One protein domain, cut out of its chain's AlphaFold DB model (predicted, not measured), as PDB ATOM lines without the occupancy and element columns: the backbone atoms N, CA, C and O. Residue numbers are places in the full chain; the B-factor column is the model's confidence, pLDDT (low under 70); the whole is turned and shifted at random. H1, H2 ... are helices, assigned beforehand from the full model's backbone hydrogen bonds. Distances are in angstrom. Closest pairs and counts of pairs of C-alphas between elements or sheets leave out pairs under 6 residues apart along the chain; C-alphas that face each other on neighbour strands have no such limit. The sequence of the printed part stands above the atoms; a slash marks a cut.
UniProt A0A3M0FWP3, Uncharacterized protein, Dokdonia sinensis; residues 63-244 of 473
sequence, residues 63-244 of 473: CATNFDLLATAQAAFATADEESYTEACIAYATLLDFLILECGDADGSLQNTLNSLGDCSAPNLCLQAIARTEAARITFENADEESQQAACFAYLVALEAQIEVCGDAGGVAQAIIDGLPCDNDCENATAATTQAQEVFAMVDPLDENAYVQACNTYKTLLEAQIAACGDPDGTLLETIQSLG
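Overview. This is residues 63 to 244 of the 473 residues of an uncharacterized protein of Dokdonia sinensis (UniProt A0A3M0FWP3). Three groups of helices follow one another, each a pair of long helices folded into a hairpin with a short helix packed on the second: H1, H2 and H3, then H4, H5 and H6, then H7, H8 and H9. The group with H4 and H5 joins the other two, which cross it at its two sides, H1 meeting H4 steeply and H7 and H8 meeting H5 nearly at right angles. The printed part has 182 residues with nine named helices, H1 to H9 in order, and no named strand; its class is all helix. It is compact, with a radius of gyration of the C-alphas of 16.9 A and spans of 50 by 43 by 33 A.

Arrangement. Start with H1, residues 63 to 79, and H2, residues 85 to 102: this hairpin touches, closest at the C-alphas of Phe 77 and Ala 88, 4.8 A, at a shallow tilt of 21 degrees. H3, residues 109 to 117, forms a hairpin with H2, closest at the C-alphas of Ala 93 and Leu 114, 5.8 A. Next look at H4, residues 125 to 142: its residues 128 to 135 alone touch H1, at a steep tilt of 56 degrees, with the C-alphas of Ala 78 and Gln 128 closest at 4.6 A. H5, residues 148 to 166, is the hub, touching four helices; it forms a hairpin with H4, at 18 degrees, closest at the C-alphas of Phe 140 and Ala 151, 4.6 A. Residues 156 to 163 alone of H5 touch H6, residues 172 to 177, in another hairpin, closest at the C-alphas of Leu 156 and Ile 177, 6.1 A. H7, residues 186 to 202, touches residues 149 to 153 alone of H5 at 72 degrees, only just about perpendicular; the closest C-alphas, of Ala 150 and Ala 192, are 4.3 A apart. H8, residues 208 to 229, forms a hairpin with H7, closest at the C-alphas of Ala 189 and Gln 225, 4.9 A. H9, residues 235 to 243, forms a hairpin with H8, closest at the C-alphas of Lys 219 and Ile 240, 5.8 A. H2 and H5 are apart, for instance. In each of the nine helices every O i to N i+4 pair is within hydrogen-bond range.

Along the chain. Find C-alpha 63 at (141.547, 100.369, 179.296), where H1 begins its 24.4 A. H2 measures 25.7 A, H4 25.8 A, H5 26.2 A and H7 24.6 A. H8, the longest, runs 31.0 A from C-alpha 208 at (142.601, 124.695, 178.531). H9 ends at C-alpha 243, (151.664, 133.742, 171.527).

Size, cuts and confidence. The farthest C-alphas, of Glu 102 and Asp 233, are 53.6 A apart. The printed part has no cut and no long link. Confidence is under 70 at residues 183 to 184 and residue 206.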
ATOM      1  N   CYS A  63     140.467 100.290 180.277       82.94
ATOM      2  CA  CYS A  63     141.547 100.369 179.296       82.94
ATOM      3  C   CYS A  63     141.285 101.417 178.216       82.94
ATOM      4  O   CYS A  63     142.174 102.212 177.928       82.94
ATOM      5  N   ALA A  64     140.074 101.468 177.650       79.62
ATOM      6  CA  ALA A  64     139.724 102.476 176.648       79.62
ATOM      7  C   ALA A  64     139.897 103.906 177.190       79.62
ATOM      8  O   ALA A  64     140.564 104.722 176.563       79.62
ATOM      9  N   THR A  65     139.391 104.170 178.398       79.44
ATOM     10  CA  THR A  65     139.517 105.482 179.055       79.44
ATOM     11  C   THR A  65     140.983 105.854 179.316       79.44
ATOM     12  O   THR A  65     141.388 106.999 179.128       79.44
ATOM     13  N   ASN A  66     141.813 104.887 179.715       82.00
ATOM     14  CA  ASN A  66     143.231 105.135 179.969       82.00
ATOM     15  C   ASN A  66     144.061 105.306 178.688       82.00
ATOM     16  O   ASN A  66     145.085 105.982 178.734       82.00
ATOM     17  N   PHE A  67     143.625 104.772 177.544       83.38
ATOM     18  CA  PHE A  67     144.238 105.099 176.253       83.38
ATOM     19  C   PHE A  67     143.986 106.560 175.846       83.38
ATOM     20  O   PHE A  67     144.900 107.199 175.323       83.38
ATOM     21  N   ASP A  68     142.814 107.124 176.151       80.81
ATOM     22  CA  ASP A  68     142.534 108.550 175.914       80.81
ATOM     23  C   ASP A  68     143.389 109.452 176.828       80.81
ATOM     24  O   ASP A  68     143.975 110.450 176.390       80.81
ATOM     25  N   LEU A  69     143.537 109.065 178.101       83.06
ATOM     26  CA  LEU A  69     144.439 109.745 179.035       83.06
ATOM     27  C   LEU A  69     145.906 109.629 178.603       83.06
ATOM     28  O   LEU A  69     146.650 110.604 178.702       83.06
ATOM     29  N   LEU A  70     146.319 108.470 178.080       88.56
ATOM     30  CA  LEU A  70     147.661 108.275 177.538       88.56
ATOM     31  C   LEU A  70     147.931 109.227 176.371       88.56
ATOM     32  O   LEU A  70     148.999 109.830 176.334       88.56
ATOM     33  N   ALA A  71     146.977 109.394 175.450       81.88
ATOM     34  CA  ALA A  71     147.115 110.333 174.338       81.88
ATOM     35  C   ALA A  71     147.299 111.779 174.833       81.88
ATOM     36  O   ALA A  71     148.151 112.507 174.322       81.88
ATOM     37  N   THR A  72     146.564 112.167 175.880       82.12
ATOM     38  CA  THR A  72     146.688 113.490 176.516       82.12
ATOM     39  C   THR A  72     148.065 113.676 177.159       82.12
ATOM     40  O   THR A  72     148.747 114.668 176.905       82.12
ATOM     41  N   ALA A  73     148.526 112.697 177.940       86.12
ATOM     42  CA  ALA A  73     149.842 112.757 178.572       86.12
ATOM     43  C   ALA A  73     150.991 112.699 177.557       86.12
ATOM     44  O   ALA A  73     152.008 113.362 177.742       86.12
ATOM     45  N   GLN A  74     150.825 111.953 176.462       88.31
ATOM     46  CA  GLN A  74     151.771 111.941 175.352       88.31
ATOM     47  C   GLN A  74     151.864 113.318 174.692       88.31
ATOM     48  O   GLN A  74     152.970 113.757 174.389       88.31
ATOM     49  N   ALA A  75     150.736 114.003 174.479       80.75
ATOM     50  CA  ALA A  75     150.720 115.353 173.925       80.75
ATOM     51  C   ALA A  75     151.416 116.355 174.862       80.75
ATOM     52  O   ALA A  75     152.274 117.110 174.408       80.75
ATOM     53  N   ALA A  76     151.130 116.297 176.167       83.06
ATOM     54  CA  ALA A  76     151.804 117.125 177.167       83.06
ATOM     55  C   ALA A  76     153.320 116.858 177.208       83.06
ATOM     56  O   ALA A  76     154.122 117.788 177.175       83.06
ATOM     57  N   PHE A  77     153.733 115.586 177.201       89.06
ATOM     58  CA  PHE A  77     155.144 115.198 177.122       89.06
ATOM     59  C   PHE A  77     155.808 115.685 175.831       89.06
ATOM     60  O   PHE A  77     156.958 116.119 175.849       89.06
ATOM     61  N   ALA A  78     155.091 115.614 174.710       84.19
ATOM     62  CA  ALA A  78     155.581 116.051 173.420       84.19
ATOM     63  C   ALA A  78     155.925 117.545 173.446       84.19
ATOM     64  O   ALA A  78     156.973 117.916 172.930       84.19
ATOM     65  N   THR A  79     155.112 118.401 174.064       81.69
ATOM     66  CA  THR A  79     155.321 119.859 174.071       81.69
ATOM     67  C   THR A  79     156.094 120.395 175.276       81.69
ATOM     68  O   THR A  79     156.376 121.587 175.298       81.69
ATOM     69  N   ALA A  80     156.452 119.552 176.246       83.25
ATOM     70  CA  ALA A  80     157.096 119.989 177.481       83.25
ATOM     71  C   ALA A  80     158.448 120.694 177.255       83.25
ATOM     72  O   ALA A  80     159.285 120.256 176.461       83.25
ATOM     73  N   ASP A  81     158.672 121.770 178.004       82.62
ATOM     74  CA  ASP A  81     159.913 122.547 178.044       82.62
ATOM     75  C   ASP A  81     160.835 122.101 179.197       82.62
ATOM     76  O   ASP A  81     160.603 121.077 179.838       82.62
ATOM     77  N   GLU A  82     161.921 122.835 179.466       80.12
ATOM     78  CA  GLU A  82     162.858 122.471 180.542       80.12
ATOM     79  C   GLU A  82     162.216 122.466 181.941       80.12
ATOM     80  O   GLU A  82     162.660 121.698 182.797       80.12
ATOM     81  N   GLU A  83     161.194 123.292 182.178       81.31
ATOM     82  CA  GLU A  83     160.551 123.452 183.487       81.31
ATOM     83  C   GLU A  83     159.457 122.398 183.713       81.31
ATOM     84  O   GLU A  83     159.372 121.809 184.792       81.31
ATOM     85  N   SER A  84     158.691 122.080 182.669       85.12
ATOM     86  CA  SER A  84     157.564 121.136 182.697       85.12
ATOM     87  C   SER A  84     157.936 119.689 182.339       85.12
ATOM     88  O   SER A  84     157.150 118.765 182.577       85.12
ATOM     89  N   TYR A  85     159.142 119.440 181.806       88.75
ATOM     90  CA  TYR A  85     159.550 118.116 181.315       88.75
ATOM     91  C   TYR A  85     159.399 116.998 182.343       88.75
ATOM     92  O   TYR A  85     158.862 115.935 182.025       88.75
ATOM     93  N   THR A  86     159.914 117.193 183.559       91.38
ATOM     94  CA  THR A  86     159.941 116.120 184.561       91.38
ATOM     95  C   THR A  86     158.528 115.701 184.950       91.38
ATOM     96  O   THR A  86     158.260 114.506 185.052       91.38
ATOM     97  N   GLU A  87     157.620 116.660 185.111       90.94
ATOM     98  CA  GLU A  87     156.222 116.386 185.436       90.94
ATOM     99  C   GLU A  87     155.511 115.659 184.289       90.94
ATOM    100  O   GLU A  87     154.966 114.572 184.497       90.94
ATOM    101  N   ALA A  88     155.608 116.183 183.063       89.69
ATOM    102  CA  ALA A  88     154.974 115.580 181.893       89.69
ATOM    103  C   ALA A  88     155.515 114.167 181.595       89.69
ATOM    104  O   ALA A  88     154.754 113.249 181.280       89.69
ATOM    105  N   CYS A  89     156.826 113.954 181.754       94.62
ATOM    106  CA  CYS A  89     157.464 112.649 181.584       94.62
ATOM    107  C   CYS A  89     156.993 111.637 182.633       94.62
ATOM    108  O   CYS A  89     156.682 110.499 182.282       94.62
ATOM    109  N   ILE A  90     156.898 112.040 183.907       93.25
ATOM    110  CA  ILE A  90     156.397 111.170 184.979       93.25
ATOM    111  C   ILE A  90     154.929 110.815 184.737       93.25
ATOM    112  O   ILE A  90     154.571 109.644 184.874       93.25
ATOM    113  N   ALA A  91     154.091 111.780 184.345       92.62
ATOM    114  CA  ALA A  91     152.684 111.533 184.037       92.62
ATOM    115  C   ALA A  91     152.529 110.506 182.902       92.62
ATOM    116  O   ALA A  91     151.804 109.519 183.047       92.62
ATOM    117  N   TYR A  92     153.284 110.677 181.813       93.62
ATOM    118  CA  TYR A  92     153.262 109.757 180.679       93.62
ATOM    119  C   TYR A  92     153.791 108.359 181.039       93.62
ATOM    120  O   TYR A  92     153.142 107.354 180.742       93.62
ATOM    121  N   ALA A  93     154.921 108.276 181.751       93.81
ATOM    122  CA  ALA A  93     155.476 107.013 182.234       93.81
ATOM    123  C   ALA A  93     154.508 106.267 183.169       93.81
ATOM    124  O   ALA A  93     154.361 105.052 183.060       93.81
ATOM    125  N   THR A  94     153.818 106.993 184.054       93.69
ATOM    126  CA  THR A  94     152.834 106.413 184.984       93.69
ATOM    127  C   THR A  94     151.660 105.784 184.237       93.69
ATOM    128  O   THR A  94     151.250 104.674 184.567       93.69
ATOM    129  N   LEU A  95     151.144 106.453 183.201       93.12
ATOM    130  CA  LEU A  95     150.047 105.920 182.388       93.12
ATOM    131  C   LEU A  95     150.479 104.719 181.538       93.12
ATOM    132  O   LEU A  95     149.715 103.763 181.411       93.12
ATOM    133  N   LEU A  96     151.705 104.721 181.004       93.75
ATOM    134  CA  LEU A  96     152.266 103.553 180.317       93.75
ATOM    135  C   LEU A  96     152.374 102.344 181.255       93.75
ATOM    136  O   LEU A  96     151.951 101.255 180.877       93.75
ATOM    137  N   ASP A  97     152.904 102.526 182.467       94.12
ATOM    138  CA  ASP A  97     153.019 101.453 183.469       94.12
ATOM    139  C   ASP A  97     151.640 100.892 183.853       94.12
ATOM    140  O   ASP A  97     151.447  99.676 183.882       94.12
ATOM    141  N   PHE A  98     150.650 101.773 184.043       90.88
ATOM    142  CA  PHE A  98     149.266 101.378 184.303       90.88
ATOM    143  C   PHE A  98     148.677 100.548 183.153       90.88
ATOM    144  O   PHE A  98     148.129  99.472 183.386       90.88
ATOM    145  N   LEU A  99     148.821 101.000 181.903       92.00
ATOM    146  CA  LEU A  99     148.310 100.272 180.737       92.00
ATOM    147  C   LEU A  99     149.011  98.923 180.540       92.00
ATOM    148  O   LEU A  99     148.355  97.943 180.196       92.00
ATOM    149  N   ILE A 100     150.319  98.834 180.793       93.75
ATOM    150  CA  ILE A 100     151.051  97.558 180.747       93.75
ATOM    151  C   ILE A 100     150.503  96.587 181.797       93.75
ATOM    152  O   ILE A 100     150.335  95.401 181.504       93.75
ATOM    153  N   LEU A 101     150.237  97.077 183.012       91.00
ATOM    154  CA  LEU A 101     149.760  96.265 184.126       91.00
ATOM    155  C   LEU A 101     148.320  95.779 183.921       91.00
ATOM    156  O   LEU A 101     148.056  94.591 184.111       91.00
ATOM    157  N   GLU A 102     147.414  96.680 183.540       88.69
ATOM    158  CA  GLU A 102     145.974  96.404 183.480       88.69
ATOM    159  C   GLU A 102     145.530  95.910 182.095       88.69
ATOM    160  O   GLU A 102     144.826  94.909 181.978       88.69
ATOM    161  N   CYS A 103     146.014  96.535 181.020       89.88
ATOM    162  CA  CYS A 103     145.581  96.240 179.647       89.88
ATOM    163  C   CYS A 103     146.481  95.228 178.927       89.88
ATOM    164  O   CYS A 103     146.070  94.611 177.939       89.88
ATOM    165  N   GLY A 104     147.694  95.023 179.444       88.00
ATOM    166  CA  GLY A 104     148.695  94.131 178.880       88.00
ATOM    167  C   GLY A 104     149.458  94.737 177.700       88.00
ATOM    168  O   GLY A 104     148.995  95.631 176.999       88.00
ATOM    169  N   ASP A 105     150.652  94.196 177.459       93.19
ATOM    170  CA  ASP A 105     151.577  94.656 176.419       93.19
ATOM    171  C   ASP A 105     152.177  93.452 175.678       93.19
ATOM    172  O   ASP A 105     153.320  93.041 175.886       93.19
ATOM    173  N   ALA A 106     151.344  92.790 174.871       89.56
ATOM    174  CA  ALA A 106     151.697  91.510 174.254       89.56
ATOM    175  C   ALA A 106     152.836  91.618 173.224       89.56
ATOM    176  O   ALA A 106     153.548  90.635 173.000       89.56
ATOM    177  N   ASP A 107     153.001  92.782 172.591       88.88
ATOM    178  CA  ASP A 107     154.070  93.053 171.626       88.88
ATOM    179  C   ASP A 107     155.283  93.774 172.242       88.88
ATOM    180  O   ASP A 107     156.331  93.876 171.596       88.88
ATOM    181  N   GLY A 108     155.186  94.193 173.508       91.62
ATOM    182  CA  GLY A 108     156.248  94.882 174.232       91.62
ATOM    183  C   GLY A 108     156.398  96.356 173.843       91.62
ATOM    184  O   GLY A 108     157.405  96.973 174.200       91.62
ATOM    185  N   SER A 109     155.490  96.911 173.039       89.62
ATOM    186  CA  SER A 109     155.595  98.273 172.505       89.62
ATOM    187  C   SER A 109     155.495  99.330 173.607       89.62
ATOM    188  O   SER A 109     156.314 100.260 173.643       89.62
ATOM    189  N   LEU A 110     154.567  99.156 174.552       90.88
ATOM    190  CA  LEU A 110     154.386 100.073 175.678       90.88
ATOM    191  C   LEU A 110     155.591 100.008 176.621       90.88
ATOM    192  O   LEU A 110     156.156 101.039 176.984       90.88
ATOM    193  N   GLN A 111     156.064  98.802 176.935       93.75
ATOM    194  CA  GLN A 111     157.229  98.571 177.782       93.75
ATOM    195  C   GLN A 111     158.503  99.137 177.155       93.75
ATOM    196  O   GLN A 111     159.349  99.679 177.864       93.75
ATOM    197  N   ASN A 112     158.667  99.036 175.835       89.56
ATOM    198  CA  ASN A 112     159.803  99.635 175.135       89.56
ATOM    199  C   ASN A 112     159.762 101.166 175.186       89.56
ATOM    200  O   ASN A 112     160.807 101.791 175.385       89.56
ATOM    201  N   THR A 113     158.574 101.761 175.054       89.38
ATOM    202  CA  THR A 113     158.376 103.212 175.195       89.38
ATOM    203  C   THR A 113     158.716 103.656 176.616       89.38
ATOM    204  O   THR A 113     159.564 104.530 176.796       89.38
ATOM    205  N   LEU A 114     158.178 102.963 177.624       91.75
ATOM    206  CA  LEU A 114     158.457 103.212 179.038       91.75
ATOM    207  C   LEU A 114     159.955 103.093 179.362       91.75
ATOM    208  O   LEU A 114     160.539 103.977 179.981       91.75
ATOM    209  N   ASN A 115     160.613 102.037 178.876       90.94
ATOM    210  CA  ASN A 115     162.054 101.847 179.059       90.94
ATOM    211  C   ASN A 115     162.881 102.963 178.405       90.94
ATOM    212  O   ASN A 115     163.969 103.282 178.886       90.94
ATOM    213  N   SER A 116     162.390 103.533 177.302       88.62
ATOM    214  CA  SER A 116     163.080 104.598 176.575       88.62
ATOM    215  C   SER A 116     162.983 105.942 177.303       88.62
ATOM    216  O   SER A 116     163.959 106.694 177.286       88.62
ATOM    217  N   LEU A 117     161.863 106.223 177.987       88.06
ATOM    218  CA  LEU A 117     161.692 107.426 178.820       88.06
ATOM    219  C   LEU A 117     162.742 107.518 179.942       88.06
ATOM    220  O   LEU A 117     163.152 108.615 180.325       88.06
ATOM    221  N   GLY A 118     163.230 106.375 180.429       86.81
ATOM    222  CA  GLY A 118     164.258 106.319 181.464       86.81
ATOM    223  C   GLY A 118     163.722 106.748 182.831       86.81
ATOM    224  O   GLY A 118     162.643 106.333 183.234       86.81
ATOM    225  N   ASP A 119     164.496 107.544 183.569       87.75
ATOM    226  CA  ASP A 119     164.139 108.022 184.914       87.75
ATOM    227  C   ASP A 119     163.537 109.439 184.927       87.75
ATOM    228  O   ASP A 119     163.393 110.029 185.997       87.75
ATOM    229  N   CYS A 120     163.219 110.000 183.751       90.69
ATOM    230  CA  CYS A 120     162.697 111.361 183.578       90.69
ATOM    231  C   CYS A 120     163.577 112.481 184.181       90.69
ATOM    232  O   CYS A 120     163.112 113.607 184.363       90.69
ATOM    233  N   SER A 121     164.858 112.209 184.469       86.06
ATOM    234  CA  SER A 121     165.766 113.181 185.102       86.06
ATOM    235  C   SER A 121     166.378 114.201 184.137       86.06
ATOM    236  O   SER A 121     166.910 115.220 184.580       86.06
ATOM    237  N   ALA A 122     166.322 113.941 182.828       82.25
ATOM    238  CA  ALA A 122     166.834 114.836 181.797       82.25
ATOM    239  C   ALA A 122     165.967 114.772 180.527       82.25
ATOM    240  O   ALA A 122     165.544 113.670 180.155       82.25
ATOM    241  N   PRO A 123     165.751 115.909 179.834       81.44
ATOM    242  CA  PRO A 123     165.028 115.956 178.568       81.44
ATOM    243  C   PRO A 123     165.602 114.999 177.524       81.44
ATOM    244  O   PRO A 123     166.739 115.155 177.070       81.44
ATOM    245  N   ASN A 124     164.803 114.019 177.100       83.06
ATOM    246  CA  ASN A 124     165.097 113.227 175.913       83.06
ATOM    247  C   ASN A 124     164.395 113.857 174.707       83.06
ATOM    248  O   ASN A 124     163.296 113.456 174.324       83.06
ATOM    249  N   LEU A 125     165.055 114.852 174.112       83.81
ATOM    250  CA  LEU A 125     164.517 115.621 172.986       83.81
ATOM    251  C   LEU A 125     164.125 114.730 171.799       83.81
ATOM    252  O   LEU A 125     163.166 115.029 171.095       83.81
ATOM    253  N   CYS A 126     164.832 113.615 171.590       89.06
ATOM    254  CA  CYS A 126     164.487 112.684 170.523       89.06
ATOM    255  C   CYS A 126     163.160 111.962 170.802       89.06
ATOM    256  O   CYS A 126     162.317 111.865 169.914       89.06
ATOM    257  N   LEU A 127     162.926 111.501 172.035       85.88
ATOM    258  CA  LEU A 127     161.638 110.895 172.385       85.88
ATOM    259  C   LEU A 127     160.488 111.896 172.347       85.88
ATOM    260  O   LEU A 127     159.407 111.529 171.897       85.88
ATOM    261  N   GLN A 128     160.714 113.147 172.750       84.88
ATOM    262  CA  GLN A 128     159.705 114.193 172.576       84.88
ATOM    263  C   GLN A 128     159.385 114.413 171.094       84.88
ATOM    264  O   GLN A 128     158.218 114.468 170.723       84.88
ATOM    265  N   ALA A 129     160.399 114.471 170.224       83.25
ATOM    266  CA  ALA A 129     160.190 114.629 168.787       83.25
ATOM    267  C   ALA A 129     159.438 113.436 168.164       83.25
ATOM    268  O   ALA A 129     158.566 113.632 167.318       83.25
ATOM    269  N   ILE A 130     159.709 112.209 168.626       87.38
ATOM    270  CA  ILE A 130     158.943 111.013 168.241       87.38
ATOM    271  C   ILE A 130     157.490 111.121 168.724       87.38
ATOM    272  O   ILE A 130     156.569 110.865 167.952       87.38
ATOM    273  N   ALA A 131     157.263 111.547 169.971       84.56
ATOM    274  CA  ALA A 131     155.919 111.727 170.518       84.56
ATOM    275  C   ALA A 131     155.122 112.801 169.754       84.56
ATOM    276  O   ALA A 131     153.958 112.563 169.434       84.56
ATOM    277  N   ARG A 132     155.759 113.931 169.396       82.56
ATOM    278  CA  ARG A 132     155.188 114.978 168.522       82.56
ATOM    279  C   ARG A 132     154.813 114.417 167.156       82.56
ATOM    280  O   ARG A 132     153.720 114.678 166.665       82.56
ATOM    281  N   THR A 133     155.708 113.634 166.559       90.56
ATOM    282  CA  THR A 133     155.500 113.012 165.245       90.56
ATOM    283  C   THR A 133     154.311 112.068 165.255       90.56
ATOM    284  O   THR A 133     153.475 112.122 164.357       90.56
ATOM    285  N   GLU A 134     154.193 111.244 166.292       87.25
ATOM    286  CA  GLU A 134     153.079 110.316 166.430       87.25
ATOM    287  C   GLU A 134     151.748 111.041 166.678       87.25
ATOM    288  O   GLU A 134     150.747 110.712 166.042       87.25
ATOM    289  N   ALA A 135     151.737 112.078 167.521       81.38
ATOM    290  CA  ALA A 135     150.552 112.911 167.722       81.38
ATOM    291  C   ALA A 135     150.103 113.568 166.404       81.38
ATOM    292  O   ALA A 135     148.937 113.467 166.024       81.38
ATOM    293  N   ALA A 136     151.040 114.154 165.654       84.38
ATOM    294  CA  ALA A 136     150.750 114.778 164.367       84.38
ATOM    295  C   ALA A 136     150.282 113.762 163.307       84.38
ATOM    296  O   ALA A 136     149.383 114.068 162.522       84.38
ATOM    297  N   ARG A 137     150.823 112.533 163.310       91.19
ATOM    298  CA  ARG A 137     150.354 111.427 162.458       91.19
ATOM    299  C   ARG A 137     148.890 111.100 162.737       91.19
ATOM    300  O   ARG A 137     148.100 111.002 161.801       91.19
ATOM    301  N   ILE A 138     148.530 110.945 164.012       84.06
ATOM    302  CA  ILE A 138     147.157 110.652 164.438       84.06
ATOM    303  C   ILE A 138     146.218 111.784 164.008       84.06
ATOM    304  O   ILE A 138     145.142 111.512 163.473       84.06
ATOM    305  N   THR A 139     146.624 113.044 164.182       84.12
ATOM    306  CA  THR A 139     145.853 114.199 163.703       84.12
ATOM    307  C   THR A 139     145.663 114.148 162.189       84.12
ATOM    308  O   THR A 139     144.545 114.310 161.710       84.12
ATOM    309  N   PHE A 140     146.717 113.857 161.422       89.31
ATOM    310  CA  PHE A 140     146.641 113.746 159.965       89.31
ATOM    311  C   PHE A 140     145.721 112.617 159.486       89.31
ATOM    312  O   PHE A 140     144.951 112.810 158.545       89.31
ATOM    313  N   GLU A 141     145.759 111.451 160.132       89.12
ATOM    314  CA  GLU A 141     144.919 110.304 159.766       89.12
ATOM    315  C   GLU A 141     143.432 110.517 160.066       89.12
ATOM    316  O   GLU A 141     142.585 109.945 159.374       89.12
ATOM    317  N   ASN A 142     143.120 111.345 161.065       86.81
ATOM    318  CA  ASN A 142     141.752 111.631 161.497       86.81
ATOM    319  C   ASN A 142     141.198 112.967 160.973       86.81
ATOM    320  O   ASN A 142     140.021 113.252 161.189       86.81
ATOM    321  N   ALA A 143     142.015 113.772 160.291       84.69
ATOM    322  CA  ALA A 143     141.604 115.059 159.744       84.69
ATOM    323  C   ALA A 143     140.520 114.908 158.661       84.69
ATOM    324  O   ALA A 143     140.568 114.012 157.808       84.69
ATOM    325  N   ASP A 144     139.547 115.815 158.681       85.25
ATOM    326  CA  ASP A 144     138.534 115.939 157.632       85.25
ATOM    327  C   ASP A 144     139.081 116.652 156.381       85.25
ATOM    328  O   ASP A 144     140.221 117.109 156.351       85.25
ATOM    329  N   GLU A 145     138.281 116.735 155.310       79.69
ATOM    330  CA  GLU A 145     138.726 117.337 154.041       79.69
ATOM    331  C   GLU A 145     139.166 118.801 154.188       79.69
ATOM    332  O   GLU A 145     140.016 119.255 153.422       79.69
ATOM    333  N   GLU A 146     138.605 119.531 155.153       74.69
ATOM    334  CA  GLU A 146     138.946 120.931 155.385       74.69
ATOM    335  C   GLU A 146     140.299 121.032 156.097       74.69
ATOM    336  O   GLU A 146     141.159 121.775 155.635       74.69
ATOM    337  N   SER A 147     140.537 120.245 157.149       77.19
ATOM    338  CA  SER A 147     141.745 120.283 157.998       77.19
ATOM    339  C   SER A 147     142.919 119.418 157.515       77.19
ATOM    340  O   SER A 147     144.038 119.539 158.023       77.19
ATOM    341  N   GLN A 148     142.706 118.561 156.512       80.44
ATOM    342  CA  GLN A 148     143.695 117.581 156.047       80.44
ATOM    343  C   GLN A 148     145.016 118.206 155.582       80.44
ATOM    344  O   GLN A 148     146.076 117.619 155.806       80.44
ATOM    345  N   GLN A 149     144.984 119.388 154.959       81.00
ATOM    346  CA  GLN A 149     146.203 120.056 154.496       81.00
ATOM    347  C   GLN A 149     147.061 120.547 155.671       81.00
ATOM    348  O   GLN A 149     148.264 120.280 155.693       81.00
ATOM    349  N   ALA A 150     146.456 121.219 156.658       79.00
ATOM    350  CA  ALA A 150     147.172 121.675 157.847       79.00
ATOM    351  C   ALA A 150     147.706 120.499 158.669       79.00
ATOM    352  O   ALA A 150     148.863 120.519 159.080       79.00
ATOM    353  N   ALA A 151     146.908 119.441 158.835       84.44
ATOM    354  CA  ALA A 151     147.331 118.249 159.559       84.44
ATOM    355  C   ALA A 151     148.480 117.506 158.848       84.44
ATOM    356  O   ALA A 151     149.424 117.065 159.500       84.44
ATOM    357  N   CYS A 152     148.455 117.421 157.509       88.88
ATOM    358  CA  CYS A 152     149.563 116.849 156.737       88.88
ATOM    359  C   CYS A 152     150.848 117.646 156.941       88.88
ATOM    360  O   CYS A 152     151.908 117.072 157.177       88.88
ATOM    361  N   PHE A 153     150.750 118.975 156.866       84.12
ATOM    362  CA  PHE A 153     151.906 119.847 157.015       84.12
ATOM    363  C   PHE A 153     152.466 119.801 158.443       84.12
ATOM    364  O   PHE A 153     153.673 119.675 158.609       84.12
ATOM    365  N   ALA A 154     151.611 119.774 159.470       83.12
ATOM    366  CA  ALA A 154     152.034 119.558 160.854       83.12
ATOM    367  C   ALA A 154     152.775 118.219 161.031       83.12
ATOM    368  O   ALA A 154     153.800 118.163 161.709       83.12
ATOM    369  N   TYR A 155     152.307 117.151 160.376       91.06
ATOM    370  CA  TYR A 155     152.986 115.855 160.402       91.06
ATOM    371  C   TYR A 155     154.337 115.874 159.674       91.06
ATOM    372  O   TYR A 155     155.317 115.343 160.196       91.06
ATOM    373  N   LEU A 156     154.422 116.532 158.514       88.19
ATOM    374  CA  LEU A 156     155.681 116.746 157.794       88.19
ATOM    375  C   LEU A 156     156.705 117.476 158.673       88.19
ATOM    376  O   LEU A 156     157.841 117.027 158.791       88.19
ATOM    377  N   VAL A 157     156.286 118.553 159.336       84.31
ATOM    378  CA  VAL A 157     157.142 119.363 160.215       84.31
ATOM    379  C   VAL A 157     157.624 118.555 161.413       84.31
ATOM    380  O   VAL A 157     158.803 118.598 161.759       84.31
ATOM    381  N   ALA A 158     156.738 117.770 162.027       86.94
ATOM    382  CA  ALA A 158     157.114 116.907 163.136       86.94
ATOM    383  C   ALA A 158     158.152 115.851 162.710       86.94
ATOM    384  O   ALA A 158     159.134 115.642 163.423       86.94
ATOM    385  N   LEU A 159     158.001 115.262 161.514       91.81
ATOM    386  CA  LEU A 159     158.993 114.349 160.938       91.81
ATOM    387  C   LEU A 159     160.337 115.044 160.681       91.81
ATOM    388  O   LEU A 159     161.373 114.482 161.026       91.81
ATOM    389  N   GLU A 160     160.351 116.250 160.107       89.31
ATOM    390  CA  GLU A 160     161.586 117.015 159.879       89.31
ATOM    391  C   GLU A 160     162.304 117.337 161.199       89.31
ATOM    392  O   GLU A 160     163.509 117.101 161.320       89.31
ATOM    393  N   ALA A 161     161.560 117.764 162.224       85.62
ATOM    394  CA  ALA A 161     162.090 117.995 163.567       85.62
ATOM    395  C   ALA A 161     162.624 116.699 164.206       85.62
ATOM    396  O   ALA A 161     163.695 116.689 164.819       85.62
ATOM    397  N   GLN A 162     161.928 115.570 164.025       91.06
ATOM    398  CA  GLN A 162     162.418 114.266 164.467       91.06
ATOM    399  C   GLN A 162     163.732 113.900 163.769       91.06
ATOM    400  O   GLN A 162     164.657 113.438 164.437       91.06
ATOM    401  N   ILE A 163     163.857 114.118 162.458       90.38
ATOM    402  CA  ILE A 163     165.102 113.859 161.718       90.38
ATOM    403  C   ILE A 163     166.239 114.734 162.247       90.38
ATOM    404  O   ILE A 163     167.356 114.241 162.410       90.38
ATOM    405  N   GLU A 164     165.979 116.009 162.526       90.69
ATOM    406  CA  GLU A 164     166.989 116.933 163.045       90.69
ATOM    407  C   GLU A 164     167.532 116.485 164.411       90.69
ATOM    408  O   GLU A 164     168.748 116.467 164.623       90.69
ATOM    409  N   VAL A 165     166.644 116.074 165.319       89.88
ATOM    410  CA  VAL A 165     167.001 115.743 166.707       89.88
ATOM    411  C   VAL A 165     167.484 114.297 166.864       89.88
ATOM    412  O   VAL A 165     168.468 114.037 167.558       89.88
ATOM    413  N   CYS A 166     166.804 113.340 166.233       90.75
ATOM    414  CA  CYS A 166     167.099 111.909 166.349       90.75
ATOM    415  C   CYS A 166     168.076 111.397 165.283       90.75
ATOM    416  O   CYS A 166     168.673 110.328 165.449       90.75
ATOM    417  N   GLY A 167     168.235 112.130 164.178       90.50
ATOM    418  CA  GLY A 167     168.859 111.623 162.961       90.50
ATOM    419  C   GLY A 167     167.972 110.622 162.212       90.50
ATOM    420  O   GLY A 167     167.038 110.039 162.757       90.50
ATOM    421  N   ASP A 168     168.310 110.368 160.946       94.31
ATOM    422  CA  ASP A 168     167.614 109.386 160.102       94.31
ATOM    423  C   ASP A 168     168.596 108.511 159.320       94.31
ATOM    424  O   ASP A 168     168.645 108.485 158.091       94.31
ATOM    425  N   ALA A 169     169.440 107.779 160.049       87.88
ATOM    426  CA  ALA A 169     170.451 106.917 159.436       87.88
ATOM    427  C   ALA A 169     169.848 105.813 158.538       87.88
ATOM    428  O   ALA A 169     170.545 105.281 157.672       87.88
ATOM    429  N   GLY A 170     168.576 105.458 158.760       84.69
ATOM    430  CA  GLY A 170     167.832 104.475 157.973       84.69
ATOM    431  C   GLY A 170     167.062 105.058 156.786       84.69
ATOM    432  O   GLY A 170     166.601 104.280 155.952       84.69
ATOM    433  N   GLY A 171     166.927 106.384 156.696       90.31
ATOM    434  CA  GLY A 171     166.097 107.054 155.693       90.31
ATOM    435  C   GLY A 171     164.597 106.778 155.851       90.31
ATOM    436  O   GLY A 171     163.863 106.907 154.877       90.31
ATOM    437  N   VAL A 172     164.145 106.302 157.017       91.94
ATOM    438  CA  VAL A 172     162.752 105.873 157.221       91.94
ATOM    439  C   VAL A 172     161.844 107.088 157.331       91.94
ATOM    440  O   VAL A 172     160.820 107.133 156.656       91.94
ATOM    441  N   ALA A 173     162.231 108.077 158.137       89.25
ATOM    442  CA  ALA A 173     161.461 109.306 158.283       89.25
ATOM    443  C   ALA A 173     161.465 110.100 156.968       89.25
ATOM    444  O   ALA A 173     160.407 110.527 156.513       89.25
ATOM    445  N   GLN A 174     162.609 110.176 156.281       88.31
ATOM    446  CA  GLN A 174     162.695 110.797 154.961       88.31
ATOM    447  C   GLN A 174     161.818 110.082 153.926       88.31
ATOM    448  O   GLN A 174     161.156 110.737 153.134       88.31
ATOM    449  N   ALA A 175     161.750 108.747 153.944       87.75
ATOM    450  CA  ALA A 175     160.873 108.004 153.039       87.75
ATOM    451  C   ALA A 175     159.379 108.247 153.318       87.75
ATOM    452  O   ALA A 175     158.574 108.173 152.388       87.75
ATOM    453  N   ILE A 176     159.004 108.524 154.573       90.44
ATOM    454  CA  ILE A 176     157.642 108.945 154.922       90.44
ATOM    455  C   ILE A 176     157.387 110.349 154.371       90.44
ATOM    456  O   ILE A 176     156.391 110.524 153.674       90.44
ATOM    457  N   ILE A 177     158.297 111.304 154.603       88.25
ATOM    458  CA  ILE A 177     158.207 112.672 154.062       88.25
ATOM    459  C   ILE A 177     158.062 112.644 152.536       88.25
ATOM    460  O   ILE A 177     157.129 113.228 151.999       88.25
ATOM    461  N   ASP A 178     158.914 111.890 151.837       84.44
ATOM    462  CA  ASP A 178     158.883 111.748 150.374       84.44
ATOM    463  C   ASP A 178     157.563 111.130 149.857       84.44
ATOM    464  O   ASP A 178     157.230 111.246 148.674       84.44
ATOM    465  N   GLY A 179     156.834 110.420 150.724       82.56
ATOM    466  CA  GLY A 179     155.542 109.801 150.439       82.56
ATOM    467  C   GLY A 179     154.330 110.615 150.898       82.56
ATOM    468  O   GLY A 179     153.203 110.218 150.576       82.56
ATOM    469  N   LEU A 180     154.525 111.711 151.639       85.00
ATOM    470  CA  LEU A 180     153.432 112.559 152.102       85.00
ATOM    471  C   LEU A 180     152.835 113.362 150.933       85.00
ATOM    472  O   LEU A 180     153.556 113.830 150.057       85.00
ATOM    473  N   PRO A 181     151.499 113.526 150.888       77.75
ATOM    474  CA  PRO A 181     150.825 114.240 149.807       77.75
ATOM    475  C   PRO A 181     150.875 115.771 149.945       77.75
ATOM    476  O   PRO A 181     150.366 116.458 149.062       77.75
ATOM    477  N   CYS A 182     151.430 116.305 151.036       75.62
ATOM    478  CA  CYS A 182     151.609 117.740 151.228       75.62
ATOM    479  C   CYS A 182     152.940 118.193 150.620       75.62
ATOM    480  O   CYS A 182     154.006 117.836 151.112       75.62
ATOM    481  N   ASP A 183     152.875 119.017 149.573       67.62
ATOM    482  CA  ASP A 183     154.055 119.713 149.061       67.62
ATOM    483  C   ASP A 183     154.465 120.802 150.066       67.62
ATOM    484  O   ASP A 183     153.645 121.640 150.451       67.62
ATOM    485  N   ASN A 184     155.732 120.813 150.485       63.94
ATOM    486  CA  ASN A 184     156.284 121.758 151.463       63.94
ATOM    487  C   ASN A 184     156.575 123.156 150.886       63.94
ATOM    488  O   ASN A 184     157.540 123.822 151.270       63.94
ATOM    489  N   ASP A 185     155.763 123.604 149.931       78.12
ATOM    490  CA  ASP A 185     155.923 124.922 149.345       78.12
ATOM    491  C   ASP A 185     155.359 126.030 150.246       78.12
ATOM    492  O   ASP A 185     154.564 125.823 151.167       78.12
ATOM    493  N   CYS A 186     155.813 127.251 149.974       83.19
ATOM    494  CA  CYS A 186     155.418 128.420 150.742       83.19
ATOM    495  C   CYS A 186     153.902 128.700 150.679       83.19
ATOM    496  O   CYS A 186     153.331 129.236 151.631       83.19
ATOM    497  N   GLU A 187     153.232 128.344 149.579       83.19
ATOM    498  CA  GLU A 187     151.794 128.573 149.410       83.19
ATOM    499  C   GLU A 187     150.996 127.669 150.359       83.19
ATOM    500  O   GLU A 187     150.133 128.150 151.096       83.19
ATOM    501  N   ASN A 188     151.369 126.393 150.439       77.56
ATOM    502  CA  ASN A 188     150.774 125.417 151.339       77.56
ATOM    503  C   ASN A 188     151.073 125.724 152.808       77.56
ATOM    504  O   ASN A 188     150.163 125.650 153.633       77.56
ATOM    505  N   ALA A 189     152.306 126.123 153.137       81.81
ATOM    506  CA  ALA A 189     152.666 126.523 154.497       81.81
ATOM    507  C   ALA A 189     151.854 127.745 154.968       81.81
ATOM    508  O   ALA A 189     151.371 127.795 156.101       81.81
ATOM    509  N   THR A 190     151.636 128.710 154.068       87.56
ATOM    510  CA  THR A 190     150.803 129.892 154.333       87.56
ATOM    511  C   THR A 190     149.333 129.510 154.523       87.56
ATOM    512  O   THR A 190     148.681 130.003 155.447       87.56
ATOM    513  N   ALA A 191     148.798 128.621 153.680       83.94
ATOM    514  CA  ALA A 191     147.420 128.148 153.796       83.94
ATOM    515  C   ALA A 191     147.184 127.374 155.105       83.94
ATOM    516  O   ALA A 191     146.210 127.644 155.806       83.94
ATOM    517  N   ALA A 192     148.103 126.474 155.473       81.62
ATOM    518  CA  ALA A 192     148.042 125.716 156.721       81.62
ATOM    519  C   ALA A 192     148.091 126.631 157.952       81.62
ATOM    520  O   ALA A 192     147.294 126.478 158.875       81.62
ATOM    521  N   THR A 193     148.977 127.630 157.937       89.25
ATOM    522  CA  THR A 193     149.085 128.618 159.019       89.25
ATOM    523  C   THR A 193     147.821 129.460 159.148       89.25
ATOM    524  O   THR A 193     147.341 129.682 160.257       89.25
ATOM    525  N   THR A 194     147.237 129.880 158.021       89.75
ATOM    526  CA  THR A 194     145.967 130.627 158.007       89.75
ATOM    527  C   THR A 194     144.842 129.797 158.622       89.75
ATOM    528  O   THR A 194     144.108 130.286 159.474       89.75
ATOM    529  N   GLN A 195     144.739 128.523 158.249       82.62
ATOM    530  CA  GLN A 195     143.734 127.627 158.810       82.62
ATOM    531  C   GLN A 195     143.923 127.405 160.315       82.62
ATOM    532  O   GLN A 195     142.957 127.453 161.071       82.62
ATOM    533  N   ALA A 196     145.154 127.181 160.778       84.00
ATOM    534  CA  ALA A 196     145.406 126.998 162.204       84.00
ATOM    535  C   ALA A 196     145.145 128.265 163.020       84.00
ATOM    536  O   ALA A 196     144.662 128.168 164.146       84.00
ATOM    537  N   GLN A 197     145.385 129.445 162.443       91.50
ATOM    538  CA  GLN A 197     144.977 130.711 163.044       91.50
ATOM    539  C   GLN A 197     143.454 130.781 163.223       91.50
ATOM    540  O   GLN A 197     142.983 131.204 164.276       91.50
ATOM    541  N   GLU A 198     142.680 130.374 162.211       83.31
ATOM    542  CA  GLU A 198     141.216 130.336 162.291       83.31
ATOM    543  C   GLU A 198     140.740 129.355 163.366       83.31
ATOM    544  O   GLU A 198     139.877 129.709 164.165       83.31
ATOM    545  N   VAL A 199     141.333 128.156 163.434       80.19
ATOM    546  CA  VAL A 199     141.037 127.170 164.486       80.19
ATOM    547  C   VAL A 199     141.339 127.747 165.867       80.19
ATOM    548  O   VAL A 199     140.459 127.749 166.720       80.19
ATOM    549  N   PHE A 200     142.536 128.302 166.075       87.06
ATOM    550  CA  PHE A 200     142.924 128.913 167.347       87.06
ATOM    551  C   PHE A 200     141.984 130.056 167.759       87.06
ATOM    552  O   PHE A 200     141.603 130.150 168.920       87.06
ATOM    553  N   ALA A 201     141.534 130.879 166.808       81.62
ATOM    554  CA  ALA A 201     140.597 131.972 167.072       81.62
ATOM    555  C   ALA A 201     139.172 131.513 167.446       81.62
ATOM    556  O   ALA A 201     138.391 132.326 167.941       81.62
ATOM    557  N   MET A 202     138.812 130.256 167.179       79.12
ATOM    558  CA  MET A 202     137.493 129.688 167.488       79.12
ATOM    559  C   MET A 202     137.461 128.879 168.788       79.12
ATOM    560  O   MET A 202     136.372 128.533 169.246       79.12
ATOM    561  N   VAL A 203     138.619 128.544 169.357       80.44
ATOM    562  CA  VAL A 203     138.703 127.722 170.567       80.44
ATOM    563  C   VAL A 203     138.270 128.529 171.785       80.44
ATOM    564  O   VAL A 203     138.652 129.688 171.940       80.44
ATOM    565  N   ASP A 204     137.461 127.902 172.638       72.81
ATOM    566  CA  ASP A 204     137.073 128.460 173.928       72.81
ATOM    567  C   ASP A 204     138.306 128.520 174.848       72.81
ATOM    568  O   ASP A 204     138.877 127.468 175.139       72.81
ATOM    569  N   PRO A 205     138.734 129.706 175.318       74.56
ATOM    570  CA  PRO A 205     139.848 129.822 176.257       74.56
ATOM    571  C   PRO A 205     139.626 129.079 177.581       74.56
ATOM    572  O   PRO A 205     140.597 128.791 178.271       74.56
ATOM    573  N   LEU A 206     138.373 128.751 177.926       66.00
ATOM    574  CA  LEU A 206     138.031 127.945 179.102       66.00
ATOM    575  C   LEU A 206     138.369 126.459 178.940       66.00
ATOM    576  O   LEU A 206     138.516 125.750 179.935       66.00
ATOM    577  N   ASP A 207     138.465 125.970 177.703       73.12
ATOM    578  CA  ASP A 207     138.940 124.618 177.420       73.12
ATOM    579  C   ASP A 207     140.463 124.656 177.286       73.12
ATOM    580  O   ASP A 207     141.016 124.766 176.191       73.12
ATOM    581  N   GLU A 208     141.142 124.598 178.432       74.69
ATOM    582  CA  GLU A 208     142.601 124.695 178.531       74.69
ATOM    583  C   GLU A 208     143.314 123.723 177.582       74.69
ATOM    584  O   GLU A 208     144.226 124.117 176.855       74.69
ATOM    585  N   ASN A 209     142.855 122.471 177.514       72.69
ATOM    586  CA  ASN A 209     143.461 121.464 176.648       72.69
ATOM    587  C   ASN A 209     143.304 121.827 175.169       72.69
ATOM    588  O   ASN A 209     144.283 121.784 174.417       72.69
ATOM    589  N   ALA A 210     142.094 122.199 174.744       72.31
ATOM    590  CA  ALA A 210     141.857 122.602 173.363       72.31
ATOM    591  C   ALA A 210     142.636 123.879 173.005       72.31
ATOM    592  O   ALA A 210     143.187 123.974 171.904       72.31
ATOM    593  N   TYR A 211     142.718 124.842 173.931       83.75
ATOM    594  CA  TYR A 211     143.431 126.106 173.743       83.75
ATOM    595  C   TYR A 211     144.929 125.877 173.556       83.75
ATOM    596  O   TYR A 211     145.500 126.298 172.544       83.75
ATOM    597  N   VAL A 212     145.552 125.152 174.490       81.31
ATOM    598  CA  VAL A 212     146.980 124.813 174.453       81.31
ATOM    599  C   VAL A 212     147.302 124.045 173.170       81.31
ATOM    600  O   VAL A 212     148.266 124.369 172.472       81.31
ATOM    601  N   GLN A 213     146.473 123.065 172.797       80.38
ATOM    602  CA  GLN A 213     146.671 122.281 171.578       80.38
ATOM    603  C   GLN A 213     146.595 123.144 170.311       80.38
ATOM    604  O   GLN A 213     147.469 123.050 169.440       80.38
ATOM    605  N   ALA A 214     145.569 123.989 170.190       79.38
ATOM    606  CA  ALA A 214     145.379 124.833 169.016       79.38
ATOM    607  C   ALA A 214     146.471 125.904 168.894       79.38
ATOM    608  O   ALA A 214     147.000 126.117 167.800       79.38
ATOM    609  N   CYS A 215     146.870 126.517 170.011       93.00
ATOM    610  CA  CYS A 215     147.964 127.483 170.053       93.00
ATOM    611  C   CYS A 215     149.300 126.853 169.637       93.00
ATOM    612  O   CYS A 215     149.984 127.378 168.755       93.00
ATOM    613  N   ASN A 216     149.647 125.687 170.192       85.31
ATOM    614  CA  ASN A 216     150.882 124.978 169.840       85.31
ATOM    615  C   ASN A 216     150.896 124.530 168.373       85.31
ATOM    616  O   ASN A 216     151.930 124.617 167.701       85.31
ATOM    617  N   THR A 217     149.745 124.103 167.849       82.88
ATOM    618  CA  THR A 217     149.584 123.786 166.425       82.88
ATOM    619  C   THR A 217     149.842 125.021 165.565       82.88
ATOM    620  O   THR A 217     150.619 124.959 164.612       82.88
ATOM    621  N   TYR A 218     149.252 126.164 165.921       91.31
ATOM    622  CA  TYR A 218     149.461 127.418 165.203       91.31
ATOM    623  C   TYR A 218     150.929 127.876 165.245       91.31
ATOM    624  O   TYR A 218     151.495 128.210 164.204       91.31
ATOM    625  N   LYS A 219     151.577 127.802 166.414       91.00
ATOM    626  CA  LYS A 219     153.001 128.125 166.603       91.00
ATOM    627  C   LYS A 219     153.909 127.242 165.738       91.00
ATOM    628  O   LYS A 219     154.747 127.763 165.010       91.00
ATOM    629  N   THR A 220     153.668 125.931 165.731       83.69
ATOM    630  CA  THR A 220     154.406 124.968 164.891       83.69
ATOM    631  C   THR A 220     154.260 125.288 163.399       83.69
ATOM    632  O   THR A 220     155.223 125.221 162.637       83.69
ATOM    633  N   LEU A 221     153.057 125.666 162.957       85.00
ATOM    634  CA  LEU A 221     152.804 125.995 161.553       85.00
ATOM    635  C   LEU A 221     153.420 127.339 161.145       85.00
ATOM    636  O   LEU A 221     153.931 127.444 160.032       85.00
ATOM    637  N   LEU A 222     153.472 128.319 162.053       91.69
ATOM    638  CA  LEU A 222     154.233 129.554 161.854       91.69
ATOM    639  C   LEU A 222     155.728 129.263 161.668       91.69
ATOM    640  O   LEU A 222     156.323 129.757 160.714       91.69
ATOM    641  N   GLU A 223     156.337 128.432 162.520       88.38
ATOM    642  CA  GLU A 223     157.750 128.032 162.383       88.38
ATOM    643  C   GLU A 223     158.019 127.353 161.034       88.38
ATOM    644  O   GLU A 223     159.006 127.645 160.352       88.38
ATOM    645  N   ALA A 224     157.093 126.508 160.599       80.06
ATOM    646  CA  ALA A 224     157.168 125.840 159.312       80.06
ATOM    647  C   ALA A 224     156.971 126.796 158.123       80.06
ATOM    648  O   ALA A 224     157.658 126.677 157.105       80.06
ATOM    649  N   GLN A 225     156.094 127.796 158.248       88.00
ATOM    650  CA  GLN A 225     155.978 128.872 157.266       88.00
ATOM    651  C   GLN A 225     157.276 129.679 157.180       88.00
ATOM    652  O   GLN A 225     157.725 129.978 156.074       88.00
ATOM    653  N   ILE A 226     157.929 129.972 158.309       88.88
ATOM    654  CA  ILE A 226     159.247 130.621 158.328       88.88
ATOM    655  C   ILE A 226     160.286 129.746 157.613       88.88
ATOM    656  O   ILE A 226     161.072 130.264 156.818       88.88
ATOM    657  N   ALA A 227     160.286 128.431 157.837       84.88
ATOM    658  CA  ALA A 227     161.215 127.513 157.181       84.88
ATOM    659  C   ALA A 227     161.006 127.448 155.653       84.88
ATOM    660  O   ALA A 227     161.978 127.480 154.895       84.88
ATOM    661  N   ALA A 228     159.750 127.407 155.192       83.81
ATOM    662  CA  ALA A 228     159.404 127.280 153.774       83.81
ATOM    663  C   ALA A 228     159.483 128.610 152.995       83.81
ATOM    664  O   ALA A 228     159.921 128.639 151.841       83.81
ATOM    665  N   CYS A 229     159.053 129.718 153.605       87.81
ATOM    666  CA  CYS A 229     158.936 131.034 152.966       87.81
ATOM    667  C   CYS A 229     160.066 132.011 153.330       87.81
ATOM    668  O   CYS A 229     160.313 132.970 152.590       87.81
ATOM    669  N   GLY A 230     160.748 131.790 154.456       86.81
ATOM    670  CA  GLY A 230     161.586 132.790 155.115       86.81
ATOM    671  C   GLY A 230     160.769 133.858 155.857       86.81
ATOM    672  O   GLY A 230     159.595 134.073 155.574       86.81
ATOM    673  N   ASP A 231     161.426 134.571 156.776       95.19
ATOM    674  CA  ASP A 231     160.841 135.683 157.546       95.19
ATOM    675  C   ASP A 231     161.805 136.882 157.601       95.19
ATOM    676  O   ASP A 231     162.517 137.096 158.584       95.19
ATOM    677  N   PRO A 232     161.949 137.629 156.492       90.19
ATOM    678  CA  PRO A 232     162.934 138.702 156.400       90.19
ATOM    679  C   PRO A 232     162.551 139.960 157.188       90.19
ATOM    680  O   PRO A 232     163.438 140.771 157.465       90.19
ATOM    681  N   ASP A 233     161.266 140.159 157.494       91.56
ATOM    682  CA  ASP A 233     160.785 141.295 158.286       91.56
ATOM    683  C   ASP A 233     160.553 140.951 159.764       91.56
ATOM    684  O   ASP A 233     160.434 141.874 160.569       91.56
ATOM    685  N   GLY A 234     160.602 139.666 160.128       93.19
ATOM    686  CA  GLY A 234     160.478 139.193 161.503       93.19
ATOM    687  C   GLY A 234     159.032 139.129 161.989       93.19
ATOM    688  O   GLY A 234     158.812 138.883 163.170       93.19
ATOM    689  N   THR A 235     158.048 139.385 161.124       94.88
ATOM    690  CA  THR A 235     156.644 139.514 161.534       94.88
ATOM    691  C   THR A 235     156.045 138.188 161.999       94.88
ATOM    692  O   THR A 235     155.245 138.163 162.940       94.88
ATOM    693  N   LEU A 236     156.453 137.070 161.392       93.12
ATOM    694  CA  LEU A 236     156.020 135.736 161.817       93.12
ATOM    695  C   LEU A 236     156.670 135.360 163.151       93.12
ATOM    696  O   LEU A 236     155.990 134.873 164.053       93.12
ATOM    697  N   LEU A 237     157.960 135.660 163.317       92.81
ATOM    698  CA  LEU A 237     158.667 135.449 164.578       92.81
ATOM    699  C   LEU A 237     158.101 136.312 165.720       92.81
ATOM    700  O   LEU A 237     157.967 135.827 166.841       92.81
ATOM    701  N   GLU A 238     157.730 137.566 165.452       93.00
ATOM    702  CA  GLU A 238     157.033 138.428 166.418       93.00
ATOM    703  C   GLU A 238     155.670 137.842 166.810       93.00
ATOM    704  O   GLU A 238     155.304 137.873 167.985       93.00
ATOM    705  N   THR A 239     154.947 137.247 165.857       92.81
ATOM    706  CA  THR A 239     153.678 136.558 166.139       92.81
ATOM    707  C   THR A 239     153.904 135.368 167.072       92.81
ATOM    708  O   THR A 239     153.237 135.275 168.100       92.81
ATOM    709  N   ILE A 240     154.899 134.519 166.789       91.50
ATOM    710  CA  ILE A 240     155.294 133.399 167.661       91.50
ATOM    711  C   ILE A 240     155.621 133.887 169.078       91.50
ATOM    712  O   ILE A 240     155.151 133.307 170.053       91.50
ATOM    713  N   GLN A 241     156.398 134.966 169.206       87.94
ATOM    714  CA  GLN A 241     156.747 135.538 170.511       87.94
ATOM    715  C   GLN A 241     155.518 136.077 171.250       87.94
ATOM    716  O   GLN A 241     155.430 135.940 172.467       87.94
ATOM    717  N   SER A 242     154.563 136.669 170.530       86.50
ATOM    718  CA  SER A 242     153.330 137.197 171.123       86.50
ATOM    719  C   SER A 242     152.374 136.115 171.629       86.50
ATOM    720  O   SER A 242     151.617 136.381 172.558       86.50
ATOM    721  N   LEU A 243     152.428 134.905 171.056       86.12
ATOM    722  CA  LEU A 243     151.664 133.742 171.527       86.12
ATOM    723  C   LEU A 243     152.205 133.186 172.858       86.12
ATOM    724  O   LEU A 243     151.499 132.451 173.543       86.12
ATOM    725  N   GLY A 244     153.441 133.536 173.235       86.00
ATOM    726  CA  GLY A 244     154.056 133.116 174.493       86.00
ATOM    727  C   GLY A 244     154.151 131.593 174.635       86.00
ATOM    728  O   GLY A 244     154.480 130.887 173.674       86.00
TER     729      GLY A 244